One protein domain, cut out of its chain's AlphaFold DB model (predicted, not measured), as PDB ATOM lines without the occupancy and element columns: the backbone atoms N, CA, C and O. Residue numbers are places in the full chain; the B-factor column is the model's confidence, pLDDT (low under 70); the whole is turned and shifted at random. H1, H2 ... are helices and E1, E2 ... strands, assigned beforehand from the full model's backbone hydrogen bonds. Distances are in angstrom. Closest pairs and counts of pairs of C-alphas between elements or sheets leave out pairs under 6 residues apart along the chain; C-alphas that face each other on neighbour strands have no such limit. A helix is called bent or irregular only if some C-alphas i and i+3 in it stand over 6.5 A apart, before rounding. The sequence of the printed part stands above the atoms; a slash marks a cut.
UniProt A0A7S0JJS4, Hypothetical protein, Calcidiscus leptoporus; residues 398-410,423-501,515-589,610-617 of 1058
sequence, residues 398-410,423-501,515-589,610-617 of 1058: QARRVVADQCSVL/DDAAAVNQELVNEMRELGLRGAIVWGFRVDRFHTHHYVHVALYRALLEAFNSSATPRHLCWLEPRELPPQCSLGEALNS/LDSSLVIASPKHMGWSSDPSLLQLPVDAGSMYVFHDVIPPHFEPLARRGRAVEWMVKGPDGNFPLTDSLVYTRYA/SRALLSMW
ATOM      1  N   GLN A 398      22.712  30.140  15.806       81.25
ATOM      2  CA  GLN A 398      22.457  29.110  16.815       81.25
ATOM      3  C   GLN A 398      23.524  28.011  16.765       81.25
ATOM      4  O   GLN A 398      24.069  27.660  17.808       81.25
ATOM      5  N   ALA A 399      23.896  27.552  15.565       79.56
ATOM      6  CA  ALA A 399      24.984  26.588  15.378       79.56
ATOM      7  C   ALA A 399      26.306  27.085  15.994       79.56
ATOM      8  O   ALA A 399      26.995  26.338  16.681       79.56
ATOM      9  N   ARG A 400      26.630  28.376  15.820       82.31
ATOM     10  CA  ARG A 400      27.817  29.007  16.426       82.31
ATOM     11  C   ARG A 400      27.796  28.956  17.949       82.31
ATOM     12  O   ARG A 400      28.840  28.729  18.545       82.31
ATOM     13  N   ARG A 401      26.633  29.183  18.571       83.75
ATOM     14  CA  ARG A 401      26.488  29.078  20.033       83.75
ATOM     15  C   ARG A 401      26.737  27.651  20.495       83.75
ATOM     16  O   ARG A 401      27.575  27.456  21.357       83.75
ATOM     17  N   VAL A 402      26.119  26.670  19.837       82.88
ATOM     18  CA  VAL A 402      26.342  25.246  20.134       82.88
ATOM     19  C   VAL A 402      27.825  24.889  20.019       82.88
ATOM     20  O   VAL A 402      28.386  24.308  20.938       82.88
ATOM     21  N   VAL A 403      28.500  25.301  18.940       83.12
ATOM     22  CA  VAL A 403      29.946  25.080  18.780       83.12
ATOM     23  C   VAL A 403      30.742  25.769  19.891       83.12
ATOM     24  O   VAL A 403      31.623  25.144  20.470       83.12
ATOM     25  N   ALA A 404      30.438  27.025  20.226       83.06
ATOM     26  CA  ALA A 404      31.121  27.748  21.299       83.06
ATOM     27  C   ALA A 404      30.921  27.092  22.678       83.06
ATOM     28  O   ALA A 404      31.860  27.048  23.467       83.06
ATOM     29  N   ASP A 405      29.735  26.542  22.938       85.38
ATOM     30  CA  ASP A 405      29.386  25.881  24.198       85.38
ATOM     31  C   ASP A 405      29.988  24.466  24.299       85.38
ATOM     32  O   ASP A 405      30.256  23.967  25.393       85.38
ATOM     33  N   GLN A 406      30.216  23.805  23.159       89.44
ATOM     34  CA  GLN A 406      30.706  22.423  23.079       89.44
ATOM     35  C   GLN A 406      32.197  22.290  22.740       89.44
ATOM     36  O   GLN A 406      32.742  21.183  22.764       89.44
ATOM     37  N   CYS A 407      32.869  23.398  22.432       90.50
ATOM     38  CA  CYS A 407      34.303  23.457  22.184       90.50
ATOM     39  C   CYS A 407      35.024  24.130  23.353       90.50
ATOM     40  O   CYS A 407      34.690  25.233  23.768       90.50
ATOM     41  N   SER A 408      36.084  23.498  23.848       91.06
ATOM     42  CA  SER A 408      36.983  24.086  24.843       91.06
ATOM     43  C   SER A 408      38.356  24.335  24.235       91.06
ATOM     44  O   SER A 408      38.876  23.478  23.525       91.06
ATOM     45  N   VAL A 409      38.976  25.478  24.539       88.69
ATOM     46  CA  VAL A 409      40.406  25.704  24.274       88.69
ATOM     47  C   VAL A 409      41.181  25.347  25.538       88.69
ATOM     48  O   VAL A 409      40.973  25.939  26.594       88.69
ATOM     49  N   LEU A 410      42.053  24.354  25.427       90.12
ATOM     50  CA  LEU A 410      42.798  23.740  26.522       90.12
ATOM     51  C   LEU A 410      44.293  24.059  26.370       90.12
ATOM     52  O   LEU A 410      44.783  24.140  25.247       90.12
ATOM     53  N   ASP A 423      55.796  11.391  35.069       84.62
ATOM     54  CA  ASP A 423      56.641  11.803  33.943       84.62
ATOM     55  C   ASP A 423      56.364  10.968  32.678       84.62
ATOM     56  O   ASP A 423      56.320  11.503  31.573       84.62
ATOM     57  N   ASP A 424      56.064   9.671  32.833       84.62
ATOM     58  CA  ASP A 424      55.709   8.795  31.712       84.62
ATOM     59  C   ASP A 424      54.359   9.138  31.052       84.62
ATOM     60  O   ASP A 424      54.244   9.084  29.827       84.62
ATOM     61  N   ALA A 425      53.317   9.468  31.826       84.94
ATOM     62  CA  ALA A 425      52.017   9.834  31.256       84.94
ATOM     63  C   ALA A 425      52.099  11.196  30.554       84.94
ATOM     64  O   ALA A 425      51.572  11.356  29.450       84.94
ATOM     65  N   ALA A 426      52.823  12.144  31.155       88.06
ATOM     66  CA  ALA A 426      53.123  13.431  30.541       88.06
ATOM     67  C   ALA A 426      53.901  13.261  29.225       88.06
ATOM     68  O   ALA A 426      53.547  13.886  28.228       88.06
ATOM     69  N   ALA A 427      54.893  12.364  29.184       90.12
ATOM     70  CA  ALA A 427      55.668  12.085  27.976       90.12
ATOM     71  C   ALA A 427      54.801  11.548  26.823       90.12
ATOM     72  O   ALA A 427      54.896  12.057  25.707       90.12
ATOM     73  N   VAL A 428      53.914  10.576  27.080       88.88
ATOM     74  CA  VAL A 428      53.018  10.016  26.043       88.88
ATOM     75  C   VAL A 428      51.999  11.058  25.563       88.88
ATOM     76  O   VAL A 428      51.723  11.163  24.368       88.88
ATOM     77  N   ASN A 429      51.459  11.875  26.466       92.38
ATOM     78  CA  ASN A 429      50.556  12.969  26.101       92.38
ATOM     79  C   ASN A 429      51.264  14.037  25.249       92.38
ATOM     80  O   ASN A 429      50.714  14.500  24.247       92.38
ATOM     81  N   GLN A 430      52.506  14.381  25.596       93.88
ATOM     82  CA  GLN A 430      53.321  15.314  24.824       93.88
ATOM     83  C   GLN A 430      53.693  14.750  23.445       93.88
ATOM     84  O   GLN A 430      53.716  15.494  22.466       93.88
ATOM     85  N   GLU A 431      53.936  13.440  23.337       95.00
ATOM     86  CA  GLU A 431      54.154  12.751  22.061       95.00
ATOM     87  C   GLU A 431      52.936  12.898  21.135       95.00
ATOM     88  O   GLU A 431      53.097  13.321  19.992       95.00
ATOM     89  N   LEU A 432      51.713  12.678  21.637       94.94
ATOM     90  CA  LEU A 432      50.480  12.916  20.868       94.94
ATOM     91  C   LEU A 432      50.391  14.364  20.362       94.94
ATOM     92  O   LEU A 432      50.117  14.611  19.186       94.94
ATOM     93  N   VAL A 433      50.654  15.332  21.241       95.81
ATOM     94  CA  VAL A 433      50.648  16.763  20.907       95.81
ATOM     95  C   VAL A 433      51.694  17.104  19.841       95.81
ATOM     96  O   VAL A 433      51.425  17.946  18.976       95.81
ATOM     97  N   ASN A 434      52.863  16.465  19.878       95.81
ATOM     98  CA  ASN A 434      53.923  16.656  18.893       95.81
ATOM     99  C   ASN A 434      53.521  16.104  17.520       95.81
ATOM    100  O   ASN A 434      53.638  16.833  16.538       95.81
ATOM    101  N   GLU A 435      52.971  14.888  17.452       96.38
ATOM    102  CA  GLU A 435      52.489  14.286  16.196       96.38
ATOM    103  C   GLU A 435      51.385  15.142  15.551       96.38
ATOM    104  O   GLU A 435      51.404  15.409  14.350       96.38
ATOM    105  N   MET A 436      50.450  15.668  16.355       96.00
ATOM    106  CA  MET A 436      49.428  16.596  15.858       96.00
ATOM    107  C   MET A 436      50.041  17.887  15.306       96.00
ATOM    108  O   MET A 436      49.621  18.364  14.255       96.00
ATOM    109  N   ARG A 437      51.040  18.457  15.992       95.25
ATOM    110  CA  ARG A 437      51.745  19.667  15.540       95.25
ATOM    111  C   ARG A 437      52.468  19.438  14.212       95.25
ATOM    112  O   ARG A 437      52.406  20.303  13.347       95.25
ATOM    113  N   GLU A 438      53.125  18.294  14.043       95.38
ATOM    114  CA  GLU A 438      53.839  17.946  12.807       95.38
ATOM    115  C   GLU A 438      52.903  17.792  11.603       95.38
ATOM    116  O   GLU A 438      53.282  18.116  10.482       95.38
ATOM    117  N   LEU A 439      51.658  17.372  11.837       93.81
ATOM    118  CA  LEU A 439      50.598  17.337  10.827       93.81
ATOM    119  C   LEU A 439      49.909  18.695  10.601       93.81
ATOM    120  O   LEU A 439      48.959  18.781   9.820       93.81
ATOM    121  N   GLY A 440      50.355  19.753  11.287       94.00
ATOM    122  CA  GLY A 440      49.745  21.080  11.229       94.00
ATOM    123  C   GLY A 440      48.376  21.164  11.907       94.00
ATOM    124  O   GLY A 440      47.635  22.116  11.662       94.00
ATOM    125  N   LEU A 441      48.025  20.188  12.750       94.12
ATOM    126  CA  LEU A 441      46.729  20.131  13.414       94.12
ATOM    127  C   LEU A 441      46.710  21.025  14.654       94.12
ATOM    128  O   LEU A 441      47.621  20.977  15.488       94.12
ATOM    129  N   ARG A 442      45.652  21.822  14.804       92.31
ATOM    130  CA  ARG A 442      45.471  22.802  15.891       92.31
ATOM    131  C   ARG A 442      44.645  22.267  17.057       92.31
ATOM    132  O   ARG A 442      44.853  22.684  18.190       92.31
ATOM    133  N   GLY A 443      43.814  21.262  16.812       93.88
ATOM    134  CA  GLY A 443      42.987  20.628  17.832       93.88
ATOM    135  C   GLY A 443      42.239  19.427  17.279       93.88
ATOM    136  O   GLY A 443      42.657  18.842  16.276       93.88
ATOM    137  N   ALA A 444      41.154  19.038  17.940       95.19
ATOM    138  CA  ALA A 444      40.378  17.865  17.566       95.19
ATOM    139  C   ALA A 444      38.869  18.081  17.719       95.19
ATOM    140  O   ALA A 444      38.407  18.832  18.580       95.19
ATOM    141  N   ILE A 445      38.106  17.380  16.886       92.88
ATOM    142  CA  ILE A 445      36.647  17.350  16.894       92.88
ATOM    143  C   ILE A 445      36.220  15.886  16.958       92.88
ATOM    144  O   ILE A 445      36.530  15.104  16.062       92.88
ATOM    145  N   VAL A 446      35.490  15.515  18.005       92.38
ATOM    146  CA  VAL A 446      34.776  14.239  18.088       92.38
ATOM    147  C   VAL A 446      33.339  14.491  17.638       92.38
ATOM    148  O   VAL A 446      32.618  15.277  18.249       92.38
ATOM    149  N   TRP A 447      32.938  13.868  16.534       88.56
ATOM    150  CA  TRP A 447      31.664  14.107  15.860       88.56
ATOM    151  C   TRP A 447      30.688  12.938  16.071       88.56
ATOM    152  O   TRP A 447      30.932  11.822  15.602       88.56
ATOM    153  N   GLY A 448      29.563  13.191  16.752       79.25
ATOM    154  CA  GLY A 448      28.475  12.223  16.988       79.25
ATOM    155  C   GLY A 448      28.274  11.775  18.450       79.25
ATOM    156  O   GLY A 448      29.025  12.162  19.332       79.25
ATOM    157  N   PHE A 449      27.248  10.944  18.691       68.56
ATOM    158  CA  PHE A 449      26.855  10.215  19.925       68.56
ATOM    159  C   PHE A 449      27.424  10.683  21.282       68.56
ATOM    160  O   PHE A 449      28.234   9.979  21.883       68.56
ATOM    161  N   ARG A 450      26.927  11.786  21.840       73.81
ATOM    162  CA  ARG A 450      27.036  12.143  23.269       73.81
ATOM    163  C   ARG A 450      25.889  11.550  24.111       73.81
ATOM    164  O   ARG A 450      25.894  11.681  25.325       73.81
ATOM    165  N   VAL A 451      24.929  10.851  23.498       65.56
ATOM    166  CA  VAL A 451      23.809  10.203  24.207       65.56
ATOM    167  C   VAL A 451      24.275   9.017  25.074       65.56
ATOM    168  O   VAL A 451      24.681   7.980  24.549       65.56
ATOM    169  N   ASP A 452      24.089   9.129  26.395       55.75
ATOM    170  CA  ASP A 452      24.563   8.227  27.471       55.75
ATOM    171  C   ASP A 452      24.088   6.751  27.434       55.75
ATOM    172  O   ASP A 452      24.285   6.004  28.394       55.75
ATOM    173  N   ARG A 453      23.413   6.282  26.375       55.72
ATOM    174  CA  ARG A 453      22.778   4.943  26.351       55.72
ATOM    175  C   ARG A 453      23.000   4.117  25.088       55.72
ATOM    176  O   ARG A 453      22.383   3.062  24.954       55.72
ATOM    177  N   PHE A 454      23.845   4.555  24.158       54.75
ATOM    178  CA  PHE A 454      23.921   3.919  22.843       54.75
ATOM    179  C   PHE A 454      25.299   3.355  22.503       54.75
ATOM    180  O   PHE A 454      26.184   4.088  22.091       54.75
ATOM    181  N   HIS A 455      25.385   2.020  22.503       65.12
ATOM    182  CA  HIS A 455      26.279   1.243  21.637       65.12
ATOM    183  C   HIS A 455      27.803   1.382  21.889       65.12
ATOM    184  O   HIS A 455      28.310   2.353  22.442       65.12
ATOM    185  N   THR A 456      28.581   0.396  21.439       68.25
ATOM    186  CA  THR A 456      30.046   0.308  21.621       68.25
ATOM    187  C   THR A 456      30.811   1.539  21.115       68.25
ATOM    188  O   THR A 456      31.856   1.890  21.658       68.25
ATOM    189  N   HIS A 457      30.278   2.233  20.107       74.88
ATOM    190  CA  HIS A 457      30.935   3.377  19.464       74.88
ATOM    191  C   HIS A 457      30.885   4.659  20.302       74.88
ATOM    192  O   HIS A 457      31.847   5.424  20.281       74.88
ATOM    193  N   HIS A 458      29.828   4.864  21.100       79.31
ATOM    194  CA  HIS A 458      29.798   5.956  22.075       79.31
ATOM    195  C   HIS A 458      30.975   5.828  23.043       79.31
ATOM    196  O   HIS A 458      31.733   6.775  23.214       79.31
ATOM    197  N   TYR A 459      31.212   4.633  23.592       77.44
ATOM    198  CA  TYR A 459      32.333   4.402  24.507       77.44
ATOM    199  C   TYR A 459      33.702   4.655  23.861       77.44
ATOM    200  O   TYR A 459      34.610   5.145  24.530       77.44
ATOM    201  N   VAL A 460      33.854   4.366  22.564       79.94
ATOM    202  CA  VAL A 460      35.073   4.691  21.807       79.94
ATOM    203  C   VAL A 460      35.254   6.207  21.704       79.94
ATOM    204  O   VAL A 460      36.332   6.708  22.017       79.94
ATOM    205  N   HIS A 461      34.203   6.946  21.346       86.19
ATOM    206  CA  HIS A 461      34.232   8.410  21.281       86.19
ATOM    207  C   HIS A 461      34.497   9.045  22.655       86.19
ATOM    208  O   HIS A 461      35.343   9.930  22.752       86.19
ATOM    209  N   VAL A 462      33.874   8.537  23.731       85.31
ATOM    210  CA  VAL A 462      34.166   8.936  25.122       85.31
ATOM    211  C   VAL A 462      35.653   8.757  25.421       85.31
ATOM    212  O   VAL A 462      36.298   9.669  25.940       85.31
ATOM    213  N   ALA A 463      36.209   7.585  25.110       84.38
ATOM    214  CA  ALA A 463      37.597   7.270  25.417       84.38
ATOM    215  C   ALA A 463      38.581   8.148  24.627       84.38
ATOM    216  O   ALA A 463      39.568   8.624  25.188       84.38
ATOM    217  N   LEU A 464      38.286   8.412  23.352       88.38
ATOM    218  CA  LEU A 464      39.066   9.309  22.500       88.38
ATOM    219  C   LEU A 464      39.015  10.751  22.988       88.38
ATOM    220  O   LEU A 464      40.059  11.383  23.129       88.38
ATOM    221  N   TYR A 465      37.818  11.245  23.299       91.75
ATOM    222  CA  TYR A 465      37.628  12.582  23.841       91.75
ATOM    223  C   TYR A 465      38.398  12.761  25.152       91.75
ATOM    224  O   TYR A 465      39.129  13.734  25.309       91.75
ATOM    225  N   ARG A 466      38.309  11.795  26.079       89.00
ATOM    226  CA  ARG A 466      39.055  11.824  27.348       89.00
ATOM    227  C   ARG A 466      40.569  11.807  27.136       89.00
ATOM    228  O   ARG A 466      41.269  12.569  27.797       89.00
ATOM    229  N   ALA A 467      41.070  10.982  26.216       90.12
ATOM    230  CA  ALA A 467      42.497  10.927  25.895       90.12
ATOM    231  C   ALA A 467      43.010  12.263  25.326       90.12
ATOM    232  O   ALA A 467      44.052  12.758  25.755       90.12
ATOM    233  N   LEU A 468      42.254  12.881  24.412       94.12
ATOM    234  CA  LEU A 468      42.570  14.199  23.854       94.12
ATOM    235  C   LEU A 468      42.495  15.303  24.916       94.12
ATOM    236  O   LEU A 468      43.384  16.149  24.977       94.12
ATOM    237  N   LEU A 469      41.480  15.273  25.784       93.31
ATOM    238  CA  LEU A 469      41.311  16.221  26.890       93.31
ATOM    239  C   LEU A 469      42.511  16.178  27.845       93.31
ATOM    240  O   LEU A 469      43.031  17.222  28.235       93.31
ATOM    241  N   GLU A 470      42.970  14.980  28.210       90.62
ATOM    242  CA  GLU A 470      44.144  14.792  29.066       90.62
ATOM    243  C   GLU A 470      45.424  15.321  28.397       90.62
ATOM    244  O   GLU A 470      46.192  16.074  29.009       90.62
ATOM    245  N   ALA A 471      45.624  14.988  27.120       92.00
ATOM    246  CA  ALA A 471      46.793  15.430  26.370       92.00
ATOM    247  C   ALA A 471      46.815  16.949  26.142       92.00
ATOM    248  O   ALA A 471      47.861  17.581  26.263       92.00
ATOM    249  N   PHE A 472      45.670  17.571  25.864       94.31
ATOM    250  CA  PHE A 472      45.614  19.013  25.613       94.31
ATOM    251  C   PHE A 472      45.686  19.834  26.902       94.31
ATOM    252  O   PHE A 472      46.285  20.904  26.896       94.31
ATOM    253  N   ASN A 473      45.174  19.324  28.027       90.75
ATOM    254  CA  ASN A 473      45.349  19.974  29.332       90.75
ATOM    255  C   ASN A 473      46.810  20.000  29.805       90.75
ATOM    256  O   ASN A 473      47.184  20.886  30.569       90.75
ATOM    257  N   SER A 474      47.625  19.037  29.367       87.12
ATOM    258  CA  SER A 474      49.063  18.988  29.666       87.12
ATOM    259  C   SER A 474      49.929  19.726  28.635       87.12
ATOM    260  O   SER A 474      51.128  19.889  28.846       87.12
ATOM    261  N   SER A 475      49.333  20.219  27.545       90.44
ATOM    262  CA  SER A 475      50.037  20.910  26.464       90.44
ATOM    263  C   SER A 475      50.370  22.362  26.820       90.44
ATOM    264  O   SER A 475      49.504  23.140  27.228       90.44
ATOM    265  N   ALA A 476      51.616  22.770  26.560       89.00
ATOM    266  CA  ALA A 476      52.028  24.172  26.659       89.00
ATOM    267  C   ALA A 476      51.340  25.063  25.607       89.00
ATOM    268  O   ALA A 476      51.049  26.229  25.867       89.00
ATOM    269  N   THR A 477      51.051  24.521  24.420       88.25
ATOM    270  CA  THR A 477      50.354  25.242  23.348       88.25
ATOM    271  C   THR A 477      48.840  25.060  23.467       88.25
ATOM    272  O   THR A 477      48.409  23.905  23.562       88.25
ATOM    273  N   PRO A 478      48.035  26.139  23.406       91.44
ATOM    274  CA  PRO A 478      46.582  26.040  23.361       91.44
ATOM    275  C   PRO A 478      46.092  25.177  22.194       91.44
ATOM    276  O   PRO A 478      46.577  25.320  21.070       91.44
ATOM    277  N   ARG A 479      45.116  24.306  22.451       92.94
ATOM    278  CA  ARG A 479      44.459  23.449  21.456       92.94
ATOM    279  C   ARG A 479      42.966  23.384  21.722       92.94
ATOM    280  O   ARG A 479      42.553  23.284  22.874       92.94
ATOM    281  N   HIS A 480      42.151  23.409  20.676       92.19
ATOM    282  CA  HIS A 480      40.716  23.197  20.837       92.19
ATOM    283  C   HIS A 480      40.374  21.711  20.907       92.19
ATOM    284  O   HIS A 480      40.964  20.882  20.213       92.19
ATOM    285  N   LEU A 481      39.370  21.381  21.707       94.56
ATOM    286  CA  LEU A 481      38.725  20.082  21.723       94.56
ATOM    287  C   LEU A 481      37.216  20.294  21.719       94.56
ATOM    288  O   LEU A 481      36.681  20.958  22.605       94.56
ATOM    289  N   CYS A 482      36.549  19.720  20.727       92.50
ATOM    290  CA  CYS A 482      35.105  19.799  20.576       92.50
ATOM    291  C   CYS A 482      34.493  18.403  20.618       92.50
ATOM    292  O   CYS A 482      35.039  17.472  20.019       92.50
ATOM    293  N   TRP A 483      33.333  18.273  21.255       92.25
ATOM    294  CA  TRP A 483      32.455  17.123  21.059       92.25
ATOM    295  C   TRP A 483      31.123  17.615  20.522       92.25
ATOM    296  O   TRP A 483      30.309  18.125  21.283       92.25
ATOM    297  N   LEU A 484      30.927  17.466  19.213       88.38
ATOM    298  CA  LEU A 484      29.778  18.025  18.515       88.38
ATOM    299  C   LEU A 484      28.738  16.944  18.221       88.38
ATOM    300  O   LEU A 484      29.048  15.927  17.589       88.38
ATOM    301  N   GLU A 485      27.503  17.174  18.664       84.62
ATOM    302  CA  GLU A 485      26.351  16.369  18.261       84.62
ATOM    303  C   GLU A 485      25.677  16.977  17.021       84.62
ATOM    304  O   GLU A 485      25.223  18.121  17.072       84.62
ATOM    305  N   PRO A 486      25.525  16.222  15.921       76.25
ATOM    306  CA  PRO A 486      24.912  16.757  14.707       76.25
ATOM    307  C   PRO A 486      23.453  17.192  14.910       76.25
ATOM    308  O   PRO A 486      23.009  18.163  14.310       76.25
ATOM    309  N   ARG A 487      22.716  16.531  15.815       75.88
ATOM    310  CA  ARG A 487      21.328  16.890  16.163       75.88
ATOM    311  C   ARG A 487      21.180  18.280  16.763       75.88
ATOM    312  O   ARG A 487      20.099  18.856  16.689       75.88
ATOM    313  N   GLU A 488      22.234  18.788  17.391       81.06
ATOM    314  CA  GLU A 488      22.237  20.127  17.974       81.06
ATOM    315  C   GLU A 488      22.556  21.202  16.926       81.06
ATOM    316  O   GLU A 488      22.377  22.393  17.181       81.06
ATOM    317  N   LEU A 489      22.980  20.801  15.721       76.12
ATOM    318  CA  LEU A 489      23.233  21.707  14.615       76.12
ATOM    319  C   LEU A 489      21.979  21.835  13.732       76.12
ATOM    320  O   LEU A 489      21.422  20.835  13.268       76.12
ATOM    321  N   PRO A 490      21.507  23.066  13.464       78.38
ATOM    322  CA  PRO A 490      20.402  23.274  12.546       78.38
ATOM    323  C   PRO A 490      20.746  22.705  11.159       78.38
ATOM    324  O   PRO A 490      21.828  22.976  10.641       78.38
ATOM    325  N   PRO A 491      19.818  21.997  10.491       69.81
ATOM    326  CA  PRO A 491      20.089  21.286   9.238       69.81
ATOM    327  C   PRO A 491      20.478  22.180   8.055       69.81
ATOM    328  O   PRO A 491      20.940  21.671   7.040       69.81
ATOM    329  N   GLN A 492      20.270  23.489   8.196       76.19
ATOM    330  CA  GLN A 492      20.564  24.527   7.208       76.19
ATOM    331  C   GLN A 492      22.001  25.070   7.325       76.19
ATOM    332  O   GLN A 492      22.405  25.856   6.479       76.19
ATOM    333  N   CYS A 493      22.735  24.729   8.392       71.38
ATOM    334  CA  CYS A 493      24.082  25.233   8.638       71.38
ATOM    335  C   CYS A 493      25.077  24.079   8.546       71.38
ATOM    336  O   CYS A 493      25.045  23.162   9.372       71.38
ATOM    337  N   SER A 494      25.969  24.109   7.560       70.69
ATOM    338  CA  SER A 494      27.091  23.175   7.553       70.69
ATOM    339  C   SER A 494      27.988  23.459   8.757       70.69
ATOM    340  O   SER A 494      28.147  24.606   9.187       70.69
ATOM    341  N   LEU A 495      28.632  22.427   9.302       69.12
ATOM    342  CA  LEU A 495      29.627  22.646  10.344       69.12
ATOM    343  C   LEU A 495      30.724  23.592   9.829       69.12
ATOM    344  O   LEU A 495      31.173  24.455  10.563       69.12
ATOM    345  N   GLY A 496      31.096  23.507   8.549       68.94
ATOM    346  CA  GLY A 496      32.062  24.417   7.934       68.94
ATOM    347  C   GLY A 496      31.653  25.880   8.088       68.94
ATOM    348  O   GLY A 496      32.470  26.697   8.494       68.94
ATOM    349  N   GLU A 497      30.387  26.224   7.853       71.81
ATOM    350  CA  GLU A 497      29.857  27.576   8.078       71.81
ATOM    351  C   GLU A 497      29.799  27.941   9.564       71.81
ATOM    352  O   GLU A 497      30.159  29.064   9.931       71.81
ATOM    353  N   ALA A 498      29.412  27.004  10.434       69.31
ATOM    354  CA  ALA A 498      29.413  27.210  11.883       69.31
ATOM    355  C   ALA A 498      30.831  27.472  12.434       69.31
ATOM    356  O   ALA A 498      30.998  28.306  13.322       69.31
ATOM    357  N   LEU A 499      31.853  26.819  11.868       69.81
ATOM    358  CA  LEU A 499      33.265  26.955  12.239       69.81
ATOM    359  C   LEU A 499      33.920  28.199  11.603       69.81
ATOM    360  O   LEU A 499      34.604  28.961  12.289       69.81
ATOM    361  N   ASN A 500      33.698  28.436  10.304       62.88
ATOM    362  CA  ASN A 500      34.326  29.519   9.531       62.88
ATOM    363  C   ASN A 500      33.835  30.909   9.933       62.88
ATOM    364  O   ASN A 500      34.554  31.893   9.781       62.88
ATOM    365  N   SER A 501      32.624  31.011  10.466       55.03
ATOM    366  CA  SER A 501      32.034  32.290  10.861       55.03
ATOM    367  C   SER A 501      32.547  32.856  12.193       55.03
ATOM    368  O   SER A 501      32.171  33.964  12.567       55.03
ATOM    369  N   LEU A 515      39.409  26.568  14.619       62.66
ATOM    370  CA  LEU A 515      39.015  25.178  14.366       62.66
ATOM    371  C   LEU A 515      39.470  24.645  12.987       62.66
ATOM    372  O   LEU A 515      39.228  23.476  12.680       62.66
ATOM    373  N   ASP A 516      40.170  25.462  12.185       71.38
ATOM    374  CA  ASP A 516      40.816  25.014  10.943       71.38
ATOM    375  C   ASP A 516      41.943  24.023  11.276       71.38
ATOM    376  O   ASP A 516      42.678  24.193  12.254       71.38
ATOM    377  N   SER A 517      42.137  23.017  10.420       88.00
ATOM    378  CA  SER A 517      43.165  21.985  10.621       88.00
ATOM    379  C   SER A 517      42.968  21.167  11.900       88.00
ATOM    380  O   SER A 517      43.810  21.133  12.796       88.00
ATOM    381  N   SER A 518      41.824  20.499  11.993       92.56
ATOM    382  CA  SER A 518      41.458  19.634  13.114       92.56
ATOM    383  C   SER A 518      41.709  18.158  12.812       92.56
ATOM    384  O   SER A 518      41.615  17.720  11.667       92.56
ATOM    385  N   LEU A 519      41.976  17.367  13.853       95.12
ATOM    386  CA  LEU A 519      41.726  15.928  13.809       95.12
ATOM    387  C   LEU A 519      40.226  15.694  14.016       95.12
ATOM    388  O   LEU A 519      39.721  15.910  15.116       95.12
ATOM    389  N   VAL A 520      39.514  15.264  12.986       93.12
ATOM    390  CA  VAL A 520      38.073  15.007  13.030       93.12
ATOM    391  C   VAL A 520      37.837  13.507  13.134       93.12
ATOM    392  O   VAL A 520      38.240  12.754  12.253       93.12
ATOM    393  N   ILE A 521      37.179  13.066  14.204       92.50
ATOM    394  CA  ILE A 521      36.865  11.656  14.444       92.50
ATOM    395  C   ILE A 521      35.351  11.469  14.388       92.50
ATOM    396  O   ILE A 521      34.625  12.091  15.163       92.50
ATOM    397  N   ALA A 522      34.874  10.623  13.479       89.62
ATOM    398  CA  ALA A 522      33.453  10.395  13.233       89.62
ATOM    399  C   ALA A 522      33.139   8.895  13.135       89.62
ATOM    400  O   ALA A 522      33.986   8.104  12.730       89.62
ATOM    401  N   SER A 523      31.899   8.500  13.444       81.25
ATOM    402  CA  SER A 523      31.430   7.107  13.335       81.25
ATOM    403  C   SER A 523      30.198   6.984  12.422       81.25
ATOM    404  O   SER A 523      29.067   6.939  12.923       81.25
ATOM    405  N   PRO A 524      30.388   6.880  11.092       68.50
ATOM    406  CA  PRO A 524      29.300   6.810  10.111       68.50
ATOM    407  C   PRO A 524      28.329   5.638  10.308       68.50
ATOM    408  O   PRO A 524      27.125   5.808  10.131       68.50
ATOM    409  N   LYS A 525      28.812   4.467  10.746       62.88
ATOM    410  CA  LYS A 525      28.012   3.229  10.880       62.88
ATOM    411  C   LYS A 525      26.743   3.370  11.721       62.88
ATOM    412  O   LYS A 525      25.744   2.707  11.456       62.88
ATOM    413  N   HIS A 526      26.766   4.227  12.737       56.53
ATOM    414  CA  HIS A 526      25.619   4.428  13.622       56.53
ATOM    415  C   HIS A 526      24.749   5.613  13.223       56.53
ATOM    416  O   HIS A 526      23.630   5.733  13.715       56.53
ATOM    417  N   MET A 527      25.206   6.446  12.290       56.00
ATOM    418  CA  MET A 527      24.448   7.609  11.838       56.00
ATOM    419  C   MET A 527      23.206   7.188  11.038       56.00
ATOM    420  O   MET A 527      22.147   7.774  11.248       56.00
ATOM    421  N   GLY A 528      23.261   6.077  10.289       47.84
ATOM    422  CA  GLY A 528      22.080   5.444   9.674       47.84
ATOM    423  C   GLY A 528      21.055   4.886  10.674       47.84
ATOM    424  O   GLY A 528      19.877   4.726  10.355       47.84
ATOM    425  N   TRP A 529      21.467   4.648  11.927       39.38
ATOM    426  CA  TRP A 529      20.574   4.277  13.030       39.38
ATOM    427  C   TRP A 529      19.993   5.503  13.731       39.38
ATOM    428  O   TRP A 529      19.285   5.352  14.718       39.38
ATOM    429  N   SER A 530      20.226   6.718  13.253       42.53
ATOM    430  CA  SER A 530      19.576   7.933  13.740       42.53
ATOM    431  C   SER A 530      18.820   8.612  12.605       42.53
ATOM    432  O   SER A 530      19.176   8.467  11.446       42.53
ATOM    433  N   SER A 531      17.761   9.358  12.912       40.31
ATOM    434  CA  SER A 531      17.021  10.187  11.944       40.31
ATOM    435  C   SER A 531      17.827  11.406  11.454       40.31
ATOM    436  O   SER A 531      17.251  12.442  11.139       40.31
ATOM    437  N   ASP A 532      19.156  11.323  11.479       46.75
ATOM    438  CA  ASP A 532      20.067  12.457  11.530       46.75
ATOM    439  C   ASP A 532      20.879  12.576  10.222       46.75
ATOM    440  O   ASP A 532      21.688  11.690   9.932       46.75
ATOM    441  N   PRO A 533      20.720  13.659   9.433       49.41
ATOM    442  CA  PRO A 533      21.491  13.913   8.208       49.41
ATOM    443  C   PRO A 533      22.994  14.201   8.445       49.41
ATOM    444  O   PRO A 533      23.710  14.494   7.490       49.41
ATOM    445  N   SER A 534      23.455  14.111   9.695       56.78
ATOM    446  CA  SER A 534      24.803  14.282  10.262       56.78
ATOM    447  C   SER A 534      26.056  14.153   9.384       56.78
ATOM    448  O   SER A 534      26.991  14.920   9.597       56.78
ATOM    449  N   LEU A 535      26.149  13.226   8.423       61.06
ATOM    450  CA  LEU A 535      27.343  13.143   7.562       61.06
ATOM    451  C   LEU A 535      27.378  14.229   6.492       61.06
ATOM    452  O   LEU A 535      28.451  14.721   6.184       61.06
ATOM    453  N   LEU A 536      26.220  14.646   5.978       59.59
ATOM    454  CA  LEU A 536      26.132  15.740   5.004       59.59
ATOM    455  C   LEU A 536      26.488  17.094   5.632       59.59
ATOM    456  O   LEU A 536      26.849  18.030   4.928       59.59
ATOM    457  N   GLN A 537      26.362  17.204   6.956       65.50
ATOM    458  CA  GLN A 537      26.746  18.397   7.709       65.50
ATOM    459  C   GLN A 537      28.225  18.391   8.106       65.50
ATOM    460  O   GLN A 537      28.746  19.446   8.482       65.50
ATOM    461  N   LEU A 538      28.895  17.232   8.036       75.88
ATOM    462  CA  LEU A 538      30.321  17.139   8.300       75.88
ATOM    463  C   LEU A 538      31.064  17.801   7.130       75.88
ATOM    464  O   LEU A 538      30.942  17.352   5.992       75.88
ATOM    465  N   PRO A 539      31.828  18.874   7.366       72.06
ATOM    466  CA  PRO A 539      32.408  19.649   6.296       72.06
ATOM    467  C   PRO A 539      33.657  18.934   5.793       72.06
ATOM    468  O   PRO A 539      34.438  18.390   6.580       72.06
ATOM    469  N   VAL A 540      33.873  18.988   4.485       75.19
ATOM    470  CA  VAL A 540      35.140  18.596   3.870       75.19
ATOM    471  C   VAL A 540      36.087  19.796   3.970       75.19
ATOM    472  O   VAL A 540      35.939  20.775   3.250       75.19
ATOM    473  N   ASP A 541      37.047  19.737   4.889       81.69
ATOM    474  CA  ASP A 541      38.119  20.720   5.056       81.69
ATOM    475  C   ASP A 541      39.453  20.065   4.697       81.69
ATOM    476  O   ASP A 541      39.957  19.193   5.407       81.69
ATOM    477  N   ALA A 542      40.065  20.513   3.601       82.12
ATOM    478  CA  ALA A 542      41.367  20.020   3.161       82.12
ATOM    479  C   ALA A 542      42.488  20.291   4.184       82.12
ATOM    480  O   ALA A 542      43.499  19.587   4.180       82.12
ATOM    481  N   GLY A 543      42.311  21.278   5.072       85.31
ATOM    482  CA  GLY A 543      43.213  21.579   6.179       85.31
ATOM    483  C   GLY A 543      43.130  20.579   7.332       85.31
ATOM    484  O   GLY A 543      44.114  20.431   8.061       85.31
ATOM    485  N   SER A 544      42.037  19.817   7.444       91.88
ATOM    486  CA  SER A 544      41.766  18.841   8.508       91.88
ATOM    487  C   SER A 544      42.090  17.396   8.110       91.88
ATOM    488  O   SER A 544      42.245  17.070   6.929       91.88
ATOM    489  N   MET A 545      42.263  16.539   9.113       93.75
ATOM    490  CA  MET A 545      42.487  15.100   8.959       93.75
ATOM    491  C   MET A 545      41.283  14.348   9.509       93.75
ATOM    492  O   MET A 545      40.823  14.660  10.605       93.75
ATOM    493  N   TYR A 546      40.800  13.346   8.784       92.56
ATOM    494  CA  TYR A 546      39.568  12.640   9.115       92.56
ATOM    495  C   TYR A 546      39.834  11.191   9.476       92.56
ATOM    496  O   TYR A 546      40.563  10.476   8.791       92.56
ATOM    497  N   VAL A 547      39.193  10.752  10.543       91.44
ATOM    498  CA  VAL A 547      39.231   9.387  11.038       91.44
ATOM    499  C   VAL A 547      37.793   8.909  11.093       91.44
ATOM    500  O   VAL A 547      37.007   9.374  11.919       91.44
ATOM    501  N   PHE A 548      37.446   7.990  10.200       87.25
ATOM    502  CA  PHE A 548      36.110   7.419  10.141       87.25
ATOM    503  C   PHE A 548      36.105   6.028  10.744       87.25
ATOM    504  O   PHE A 548      36.797   5.140  10.258       87.25
ATOM    505  N   HIS A 549      35.307   5.818  11.781       78.19
ATOM    506  CA  HIS A 549      35.099   4.494  12.334       78.19
ATOM    507  C   HIS A 549      34.240   3.640  11.392       78.19
ATOM    508  O   HIS A 549      33.106   4.005  11.080       78.19
ATOM    509  N   ASP A 550      34.792   2.506  10.969       71.75
ATOM    510  CA  ASP A 550      34.197   1.454  10.128       71.75
ATOM    511  C   ASP A 550      33.919   1.761   8.643       71.75
ATOM    512  O   ASP A 550      33.892   0.819   7.863       71.75
ATOM    513  N   VAL A 551      33.667   3.001   8.211       76.38
ATOM    514  CA  VAL A 551      33.479   3.288   6.770       76.38
ATOM    515  C   VAL A 551      33.759   4.747   6.441       76.38
ATOM    516  O   VAL A 551      33.299   5.634   7.152       76.38
ATOM    517  N   ILE A 552      34.477   5.021   5.348       79.00
ATOM    518  CA  ILE A 552      34.663   6.386   4.832       79.00
ATOM    519  C   ILE A 552      33.437   6.765   3.983       79.00
ATOM    520  O   ILE A 552      33.123   6.044   3.036       79.00
ATOM    521  N   PRO A 553      32.741   7.881   4.264       78.06
ATOM    522  CA  PRO A 553      31.641   8.331   3.417       78.06
ATOM    523  C   PRO A 553      32.130   8.676   1.995       78.06
ATOM    524  O   PRO A 553      33.208   9.260   1.868       78.06
ATOM    525  N   PRO A 554      31.342   8.424   0.931       73.12
ATOM    526  CA  PRO A 554      31.783   8.641  -0.454       73.12
ATOM    527  C   PRO A 554      32.321  10.053  -0.746       73.12
ATOM    528  O   PRO A 554      33.348  10.214  -1.400       73.12
ATOM    529  N   HIS A 555      31.699  11.099  -0.190       76.12
ATOM    530  CA  HIS A 555      32.151  12.488  -0.372       76.12
ATOM    531  C   HIS A 555      33.495  12.810   0.318       76.12
ATOM    532  O   HIS A 555      34.092  13.849   0.041       76.12
ATOM    533  N   PHE A 556      34.014  11.918   1.168       83.69
ATOM    534  CA  PHE A 556      35.354  12.001   1.762       83.69
ATOM    535  C   PHE A 556      36.409  11.178   1.013       83.69
ATOM    536  O   PHE A 556      37.596  11.282   1.332       83.69
ATOM    537  N   GLU A 557      36.036  10.401  -0.008       80.69
ATOM    538  CA  GLU A 557      36.995   9.641  -0.813       80.69
ATOM    539  C   GLU A 557      38.114  10.490  -1.436       80.69
ATOM    540  O   GLU A 557      39.251  10.014  -1.450       80.69
ATOM    541  N   PRO A 558      37.887  11.729  -1.927       84.31
ATOM    542  CA  PRO A 558      38.980  12.565  -2.423       84.31
ATOM    543  C   PRO A 558      40.023  12.874  -1.340       84.31
ATOM    544  O   PRO A 558      41.226  12.826  -1.600       84.31
ATOM    545  N   LEU A 559      39.585  13.133  -0.102       84.00
ATOM    546  CA  LEU A 559      40.487  13.323   1.035       84.00
ATOM    547  C   LEU A 559      41.173  12.016   1.421       84.00
ATOM    548  O   LEU A 559      42.377  12.025   1.675       84.00
ATOM    549  N   ALA A 560      40.459  10.890   1.386       84.88
ATOM    550  CA  ALA A 560      41.072   9.581   1.569       84.88
ATOM    551  C   ALA A 560      42.193   9.386   0.544       84.88
ATOM    552  O   ALA A 560      43.319   9.120   0.944       84.88
ATOM    553  N   ARG A 561      41.935   9.651  -0.749       82.31
ATOM    554  CA  ARG A 561      42.921   9.648  -1.852       82.31
ATOM    555  C   ARG A 561      44.153  10.502  -1.580       82.31
ATOM    556  O   ARG A 561      45.250  10.077  -1.911       82.31
ATOM    557  N   ARG A 562      44.017  11.616  -0.876       84.81
ATOM    558  CA  ARG A 562      45.149  12.474  -0.488       84.81
ATOM    559  C   ARG A 562      45.828  12.061   0.828       84.81
ATOM    560  O   ARG A 562      46.651  12.806   1.344       84.81
ATOM    561  N   GLY A 563      45.457  10.919   1.414       86.38
ATOM    562  CA  GLY A 563      45.941  10.489   2.731       86.38
ATOM    563  C   GLY A 563      45.433  11.363   3.883       86.38
ATOM    564  O   GLY A 563      45.998  11.342   4.971       86.38
ATOM    565  N   ARG A 564      44.377  12.149   3.640       91.00
ATOM    566  CA  ARG A 564      43.762  13.089   4.589       91.00
ATOM    567  C   ARG A 564      42.552  12.504   5.312       91.00
ATOM    568  O   ARG A 564      42.059  13.109   6.256       91.00
ATOM    569  N   ALA A 565      42.070  11.347   4.871       90.81
ATOM    570  CA  ALA A 565      41.056  10.571   5.565       90.81
ATOM    571  C   ALA A 565      41.494   9.108   5.672       90.81
ATOM    572  O   ALA A 565      42.070   8.554   4.731       90.81
ATOM    573  N   VAL A 566      41.215   8.492   6.815       88.88
ATOM    574  CA  VAL A 566      41.530   7.094   7.107       88.88
ATOM    575  C   VAL A 566      40.313   6.403   7.696       88.88
ATOM    576  O   VAL A 566      39.552   6.986   8.471       88.88
ATOM    577  N   GLU A 567      40.145   5.142   7.328       84.06
ATOM    578  CA  GLU A 567      39.177   4.258   7.946       84.06
ATOM    579  C   GLU A 567      39.812   3.632   9.190       84.06
ATOM    580  O   GLU A 567      40.864   2.994   9.124       84.06
ATOM    581  N   TRP A 568      39.198   3.816  10.353       81.19
ATOM    582  CA  TRP A 568      39.621   3.191  11.594       81.19
ATOM    583  C   TRP A 568      38.614   2.128  12.027       81.19
ATOM    584  O   TRP A 568      37.658   2.392  12.757       81.19
ATOM    585  N   MET A 569      38.861   0.898  11.594       71.69
ATOM    586  CA  MET A 569      38.043  -0.254  11.952       71.69
ATOM    587  C   MET A 569      38.270  -0.644  13.421       71.69
ATOM    588  O   MET A 569      39.385  -1.018  13.821       71.69
ATOM    589  N   VAL A 570      37.205  -0.595  14.229       63.75
ATOM    590  CA  VAL A 570      37.245  -0.976  15.651       63.75
ATOM    591  C   VAL A 570      36.545  -2.315  15.845       63.75
ATOM    592  O   VAL A 570      35.336  -2.438  15.691       63.75
ATOM    593  N   LYS A 571      37.311  -3.336  16.241       58.38
ATOM    594  CA  LYS A 571      36.802  -4.708  16.385       58.38
ATOM    595  C   LYS A 571      36.469  -5.003  17.848       58.38
ATOM    596  O   LYS A 571      37.368  -5.052  18.691       58.38
ATOM    597  N   GLY A 572      35.176  -5.163  18.146       52.28
ATOM    598  CA  GLY A 572      34.634  -5.398  19.489       52.28
ATOM    599  C   GLY A 572      33.659  -6.588  19.568       52.28
ATOM    600  O   GLY A 572      33.287  -7.145  18.535       52.28
ATOM    601  N   PRO A 573      33.256  -6.990  20.788       43.41
ATOM    602  CA  PRO A 573      32.483  -8.211  21.041       43.41
ATOM    603  C   PRO A 573      30.977  -8.099  20.730       43.41
ATOM    604  O   PRO A 573      30.332  -9.124  20.523       43.41
ATOM    605  N   ASP A 574      30.419  -6.885  20.640       41.59
ATOM    606  CA  ASP A 574      28.966  -6.663  20.763       41.59
ATOM    607  C   ASP A 574      28.207  -6.403  19.437       41.59
ATOM    608  O   ASP A 574      27.201  -5.701  19.426       41.59
ATOM    609  N   GLY A 575      28.621  -7.016  18.320       39.62
ATOM    610  CA  GLY A 575      27.712  -7.227  17.175       39.62
ATOM    611  C   GLY A 575      28.112  -6.592  15.837       39.62
ATOM    612  O   GLY A 575      28.209  -5.378  15.674       39.62
ATOM    613  N   ASN A 576      28.368  -7.446  14.846       32.22
ATOM    614  CA  ASN A 576      27.411  -7.798  13.779       32.22
ATOM    615  C   ASN A 576      28.083  -8.633  12.675       32.22
ATOM    616  O   ASN A 576      27.379  -9.298  11.934       32.22
ATOM    617  N   PHE A 577      29.420  -8.707  12.629       40.88
ATOM    618  CA  PHE A 577      30.158  -9.665  11.787       40.88
ATOM    619  C   PHE A 577      31.480 -10.122  12.438       40.88
ATOM    620  O   PHE A 577      32.562  -9.901  11.897       40.88
ATOM    621  N   PRO A 578      31.442 -10.809  13.597       36.03
ATOM    622  CA  PRO A 578      32.661 -11.269  14.263       36.03
ATOM    623  C   PRO A 578      33.475 -12.293  13.439       36.03
ATOM    624  O   PRO A 578      34.647 -12.491  13.747       36.03
ATOM    625  N   LEU A 579      32.901 -12.890  12.382       32.03
ATOM    626  CA  LEU A 579      33.540 -13.871  11.483       32.03
ATOM    627  C   LEU A 579      34.572 -13.295  10.511       32.03
ATOM    628  O   LEU A 579      35.661 -13.851  10.380       32.03
ATOM    629  N   THR A 580      34.271 -12.182   9.850       36.34
ATOM    630  CA  THR A 580      35.165 -11.586   8.841       36.34
ATOM    631  C   THR A 580      36.237 -10.720   9.494       36.34
ATOM    632  O   THR A 580      37.407 -10.738   9.118       36.34
ATOM    633  N   ASP A 581      35.852 -10.006  10.547       36.09
ATOM    634  CA  ASP A 581      36.698  -9.003  11.173       36.09
ATOM    635  C   ASP A 581      37.839  -9.609  11.987       36.09
ATOM    636  O   ASP A 581      38.991  -9.160  11.965       36.09
ATOM    637  N   SER A 582      37.544 -10.685  12.680       36.19
ATOM    638  CA  SER A 582      38.467 -11.252  13.635       36.19
ATOM    639  C   SER A 582      39.574 -12.093  12.998       36.19
ATOM    640  O   SER A 582      40.726 -12.080  13.437       36.19
ATOM    641  N   LEU A 583      39.234 -12.801  11.924       38.41
ATOM    642  CA  LEU A 583      40.140 -13.696  11.216       38.41
ATOM    643  C   LEU A 583      41.261 -12.900  10.518       38.41
ATOM    644  O   LEU A 583      42.425 -13.300  10.571       38.41
ATOM    645  N   VAL A 584      40.939 -11.712   9.989       43.34
ATOM    646  CA  VAL A 584      41.904 -10.752   9.419       43.34
ATOM    647  C   VAL A 584      42.817 -10.158  10.496       43.34
ATOM    648  O   VAL A 584      44.031 -10.140  10.313       43.34
ATOM    649  N   TYR A 585      42.278  -9.731  11.649       41.31
ATOM    650  CA  TYR A 585      43.100  -9.180  12.738       41.31
ATOM    651  C   TYR A 585      44.082 -10.217  13.301       41.31
ATOM    652  O   TYR A 585      45.267  -9.928  13.464       41.31
ATOM    653  N   THR A 586      43.620 -11.448  13.538       42.38
ATOM    654  CA  THR A 586      44.477 -12.545  14.004       42.38
ATOM    655  C   THR A 586      45.514 -12.935  12.970       42.38
ATOM    656  O   THR A 586      46.671 -13.110  13.336       42.38
ATOM    657  N   ARG A 587      45.168 -13.006  11.680       44.22
ATOM    658  CA  ARG A 587      46.164 -13.246  10.626       44.22
ATOM    659  C   ARG A 587      47.226 -12.145  10.577       44.22
ATOM    660  O   ARG A 587      48.399 -12.477  10.450       44.22
ATOM    661  N   TYR A 588      46.850 -10.880  10.772       44.22
ATOM    662  CA  TYR A 588      47.769  -9.733  10.769       44.22
ATOM    663  C   TYR A 588      48.677  -9.679  12.013       44.22
ATOM    664  O   TYR A 588      49.884  -9.470  11.921       44.22
ATOM    665  N   ALA A 589      48.117  -9.919  13.203       40.69
ATOM    666  CA  ALA A 589      48.874  -9.954  14.456       40.69
ATOM    667  C   ALA A 589      49.746 -11.220  14.586       40.69
ATOM    668  O   ALA A 589      50.768 -11.214  15.282       40.69
ATOM    669  N   SER A 610      44.628   0.264   1.413       41.25
ATOM    670  CA  SER A 610      45.870   0.716   2.070       41.25
ATOM    671  C   SER A 610      45.688   1.863   3.082       41.25
ATOM    672  O   SER A 610      46.663   2.455   3.530       41.25
ATOM    673  N   ARG A 611      44.438   2.190   3.434       54.53
ATOM    674  CA  ARG A 611      43.972   3.280   4.291       54.53
ATOM    675  C   ARG A 611      43.041   2.819   5.408       54.53
ATOM    676  O   ARG A 611      42.256   3.627   5.902       54.53
ATOM    677  N   ALA A 612      43.128   1.554   5.804       44.28
ATOM    678  CA  ALA A 612      42.432   1.061   6.979       44.28
ATOM    679  C   ALA A 612      43.407   0.746   8.121       44.28
ATOM    680  O   ALA A 612      44.339  -0.046   7.964       44.28
ATOM    681  N   LEU A 613      43.175   1.343   9.291       49.25
ATOM    682  CA  LEU A 613      43.872   1.007  10.530       49.25
ATOM    683  C   LEU A 613      43.013   0.041  11.353       49.25
ATOM    684  O   LEU A 613      41.833   0.290  11.587       49.25
ATOM    685  N   LEU A 614      43.619  -1.039  11.846       50.72
ATOM    686  CA  LEU A 614      42.977  -1.990  12.754       50.72
ATOM    687  C   LEU A 614      43.441  -1.734  14.192       50.72
ATOM    688  O   LEU A 614      44.633  -1.816  14.484       50.72
ATOM    689  N   SER A 615      42.508  -1.486  15.116       53.50
ATOM    690  CA  SER A 615      42.805  -1.462  16.556       53.50
ATOM    691  C   SER A 615      41.860  -2.370  17.327       53.50
ATOM    692  O   SER A 615      40.669  -2.455  17.035       53.50
ATOM    693  N   MET A 616      42.388  -2.995  18.380       56.22
ATOM    694  CA  MET A 616      41.561  -3.694  19.360       56.22
ATOM    695  C   MET A 616      40.629  -2.707  20.054       56.22
ATOM    696  O   MET A 616      41.051  -1.603  20.418       56.22
ATOM    697  N   TRP A 617      39.394  -3.127  20.313       59.25
ATOM    698  CA  TRP A 617      38.568  -2.473  21.316       59.25
ATOM    699  C   TRP A 617      39.207  -2.617  22.706       59.25
ATOM    700  O   TRP A 617      39.927  -3.571  23.000       59.25
TER     701      TRP A 617
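Overview. This is residues 398 to 410, 423 to 501, 515 to 589 and 610 to 617 of the 1058 residues of the protein "Hypothetical protein" of Calcidiscus leptoporus (UniProt A0A7S0JJS4). One twisted sheet of seven strands runs through the middle of this domain and curls round the long helix H3, which covers one face; on the other face H6 packs on E5 and E6, and H7 crosses the far end of the sheet at E6 and E7. H2 meets the last turn of H3, at residues 470 to 472, nearly at a right angle and grazes the sheet with its residues 433 to 437, while H1 and H4 make a small corner, with H1 beside E3. The printed part has 175 residues, with seven named helices and seven named strands alternating along it from H1 to E7. The sheet runs E1 E3 E2 E4 E5 E6 E7 and is mixed, with E1 antiparallel to E3 and the other neighbours parallel; the class is mixed, helices and strands. The whole is compact, with a radius of gyration of the C-alphas of 16.2 A and spans of 46 by 45 by 35 A.

Along the chain. Start with the sheet, whose strands are E1 at residues 407 to 410, E3 at 479 to 484, E2 at 443 to 447, E4 at 518 to 522, E5 at 545 to 549, E6 at 565 to 571 and E7 at 612 to 616. E6 is the longest strand by residues and measures 19.2 A from first to last C-alpha, ending at (36.802, -4.708, 16.385). Find C-alpha 455 at (26.279, 1.243, 21.637); from there H3, residues 455 to 473, runs 27.8 A to C-alpha 473 at (45.349, 19.974, 29.332). H2, residues 423 to 438, measures 22.2 A, and H7, residues 578 to 589, 16.3 A. The shorter helices are H1 at residues 398 to 406, which begins at (22.457, 29.110, 16.815), H4 at 495 to 500, H5 at 524 to 527 and H6 at 554 to 561. H6 is irregular: C-alphas 555 and 558 are 7.1 A apart.

Arrangement. Look first at E3 and E2, parallel at 6 degrees, with N 446 and O 482 2.8 A apart. On the other side of E2, E4 is parallel to it, with N 445 and O 519 at 2.8 A. At the edge strand E1, antiparallel to E3, N 408 and O 481 are 2.9 A apart; toward the edge strand E7, N 566 of E6 and O 546 of E5 are 2.9 A apart. E2, H3, E3, then E4, H5, E5, then E5, H6, E6 are strand-helix-strand units, parallel neighbour strands joined through a helix, with right-handed crossovers. The domain has three layers, helices on both faces of the sheet: H6 and H7 on one, H3 on the other. The closest C-alphas of H3 and E2 are those of Val 446 and Tyr 465, 6.6 A. H2 touches H3 with residues 426 to 433 alone, about perpendicular at 84 degrees, the C-alphas of Asn 429 and Ala 471 being closest at 4.5 A. H1 touches H4, about perpendicular at 85 degrees, with the C-alphas of Arg 400 and Ala 498 at 5.1 A. H5 only grazes the sheet with residues 524 to 526. Every O i to N i+4 pair is within hydrogen-bond range in H1, H2 and H4, against 14 of 15 in H3, 2 of 4 in H6 and 5 of 8 in H7; H5 is too short for such a pair.

Size, cuts and confidence. The C-alphas of Gln 398 and Arg 587, the two farthest apart, are 48.9 A from each other. Three cuts interrupt the printed part: C-alphas 410 and 423 are 19.7 A apart, 501 and 515 10.6 A, and 589 and 610 16.6 A. Of the links that are printed whole, H5 to E5 is long, residues 528 to 544. The mean pLDDT of the printed part is 75.0, and 57 residues are under 70, among them 524 to 537, 570 to 589 and 610 to 617.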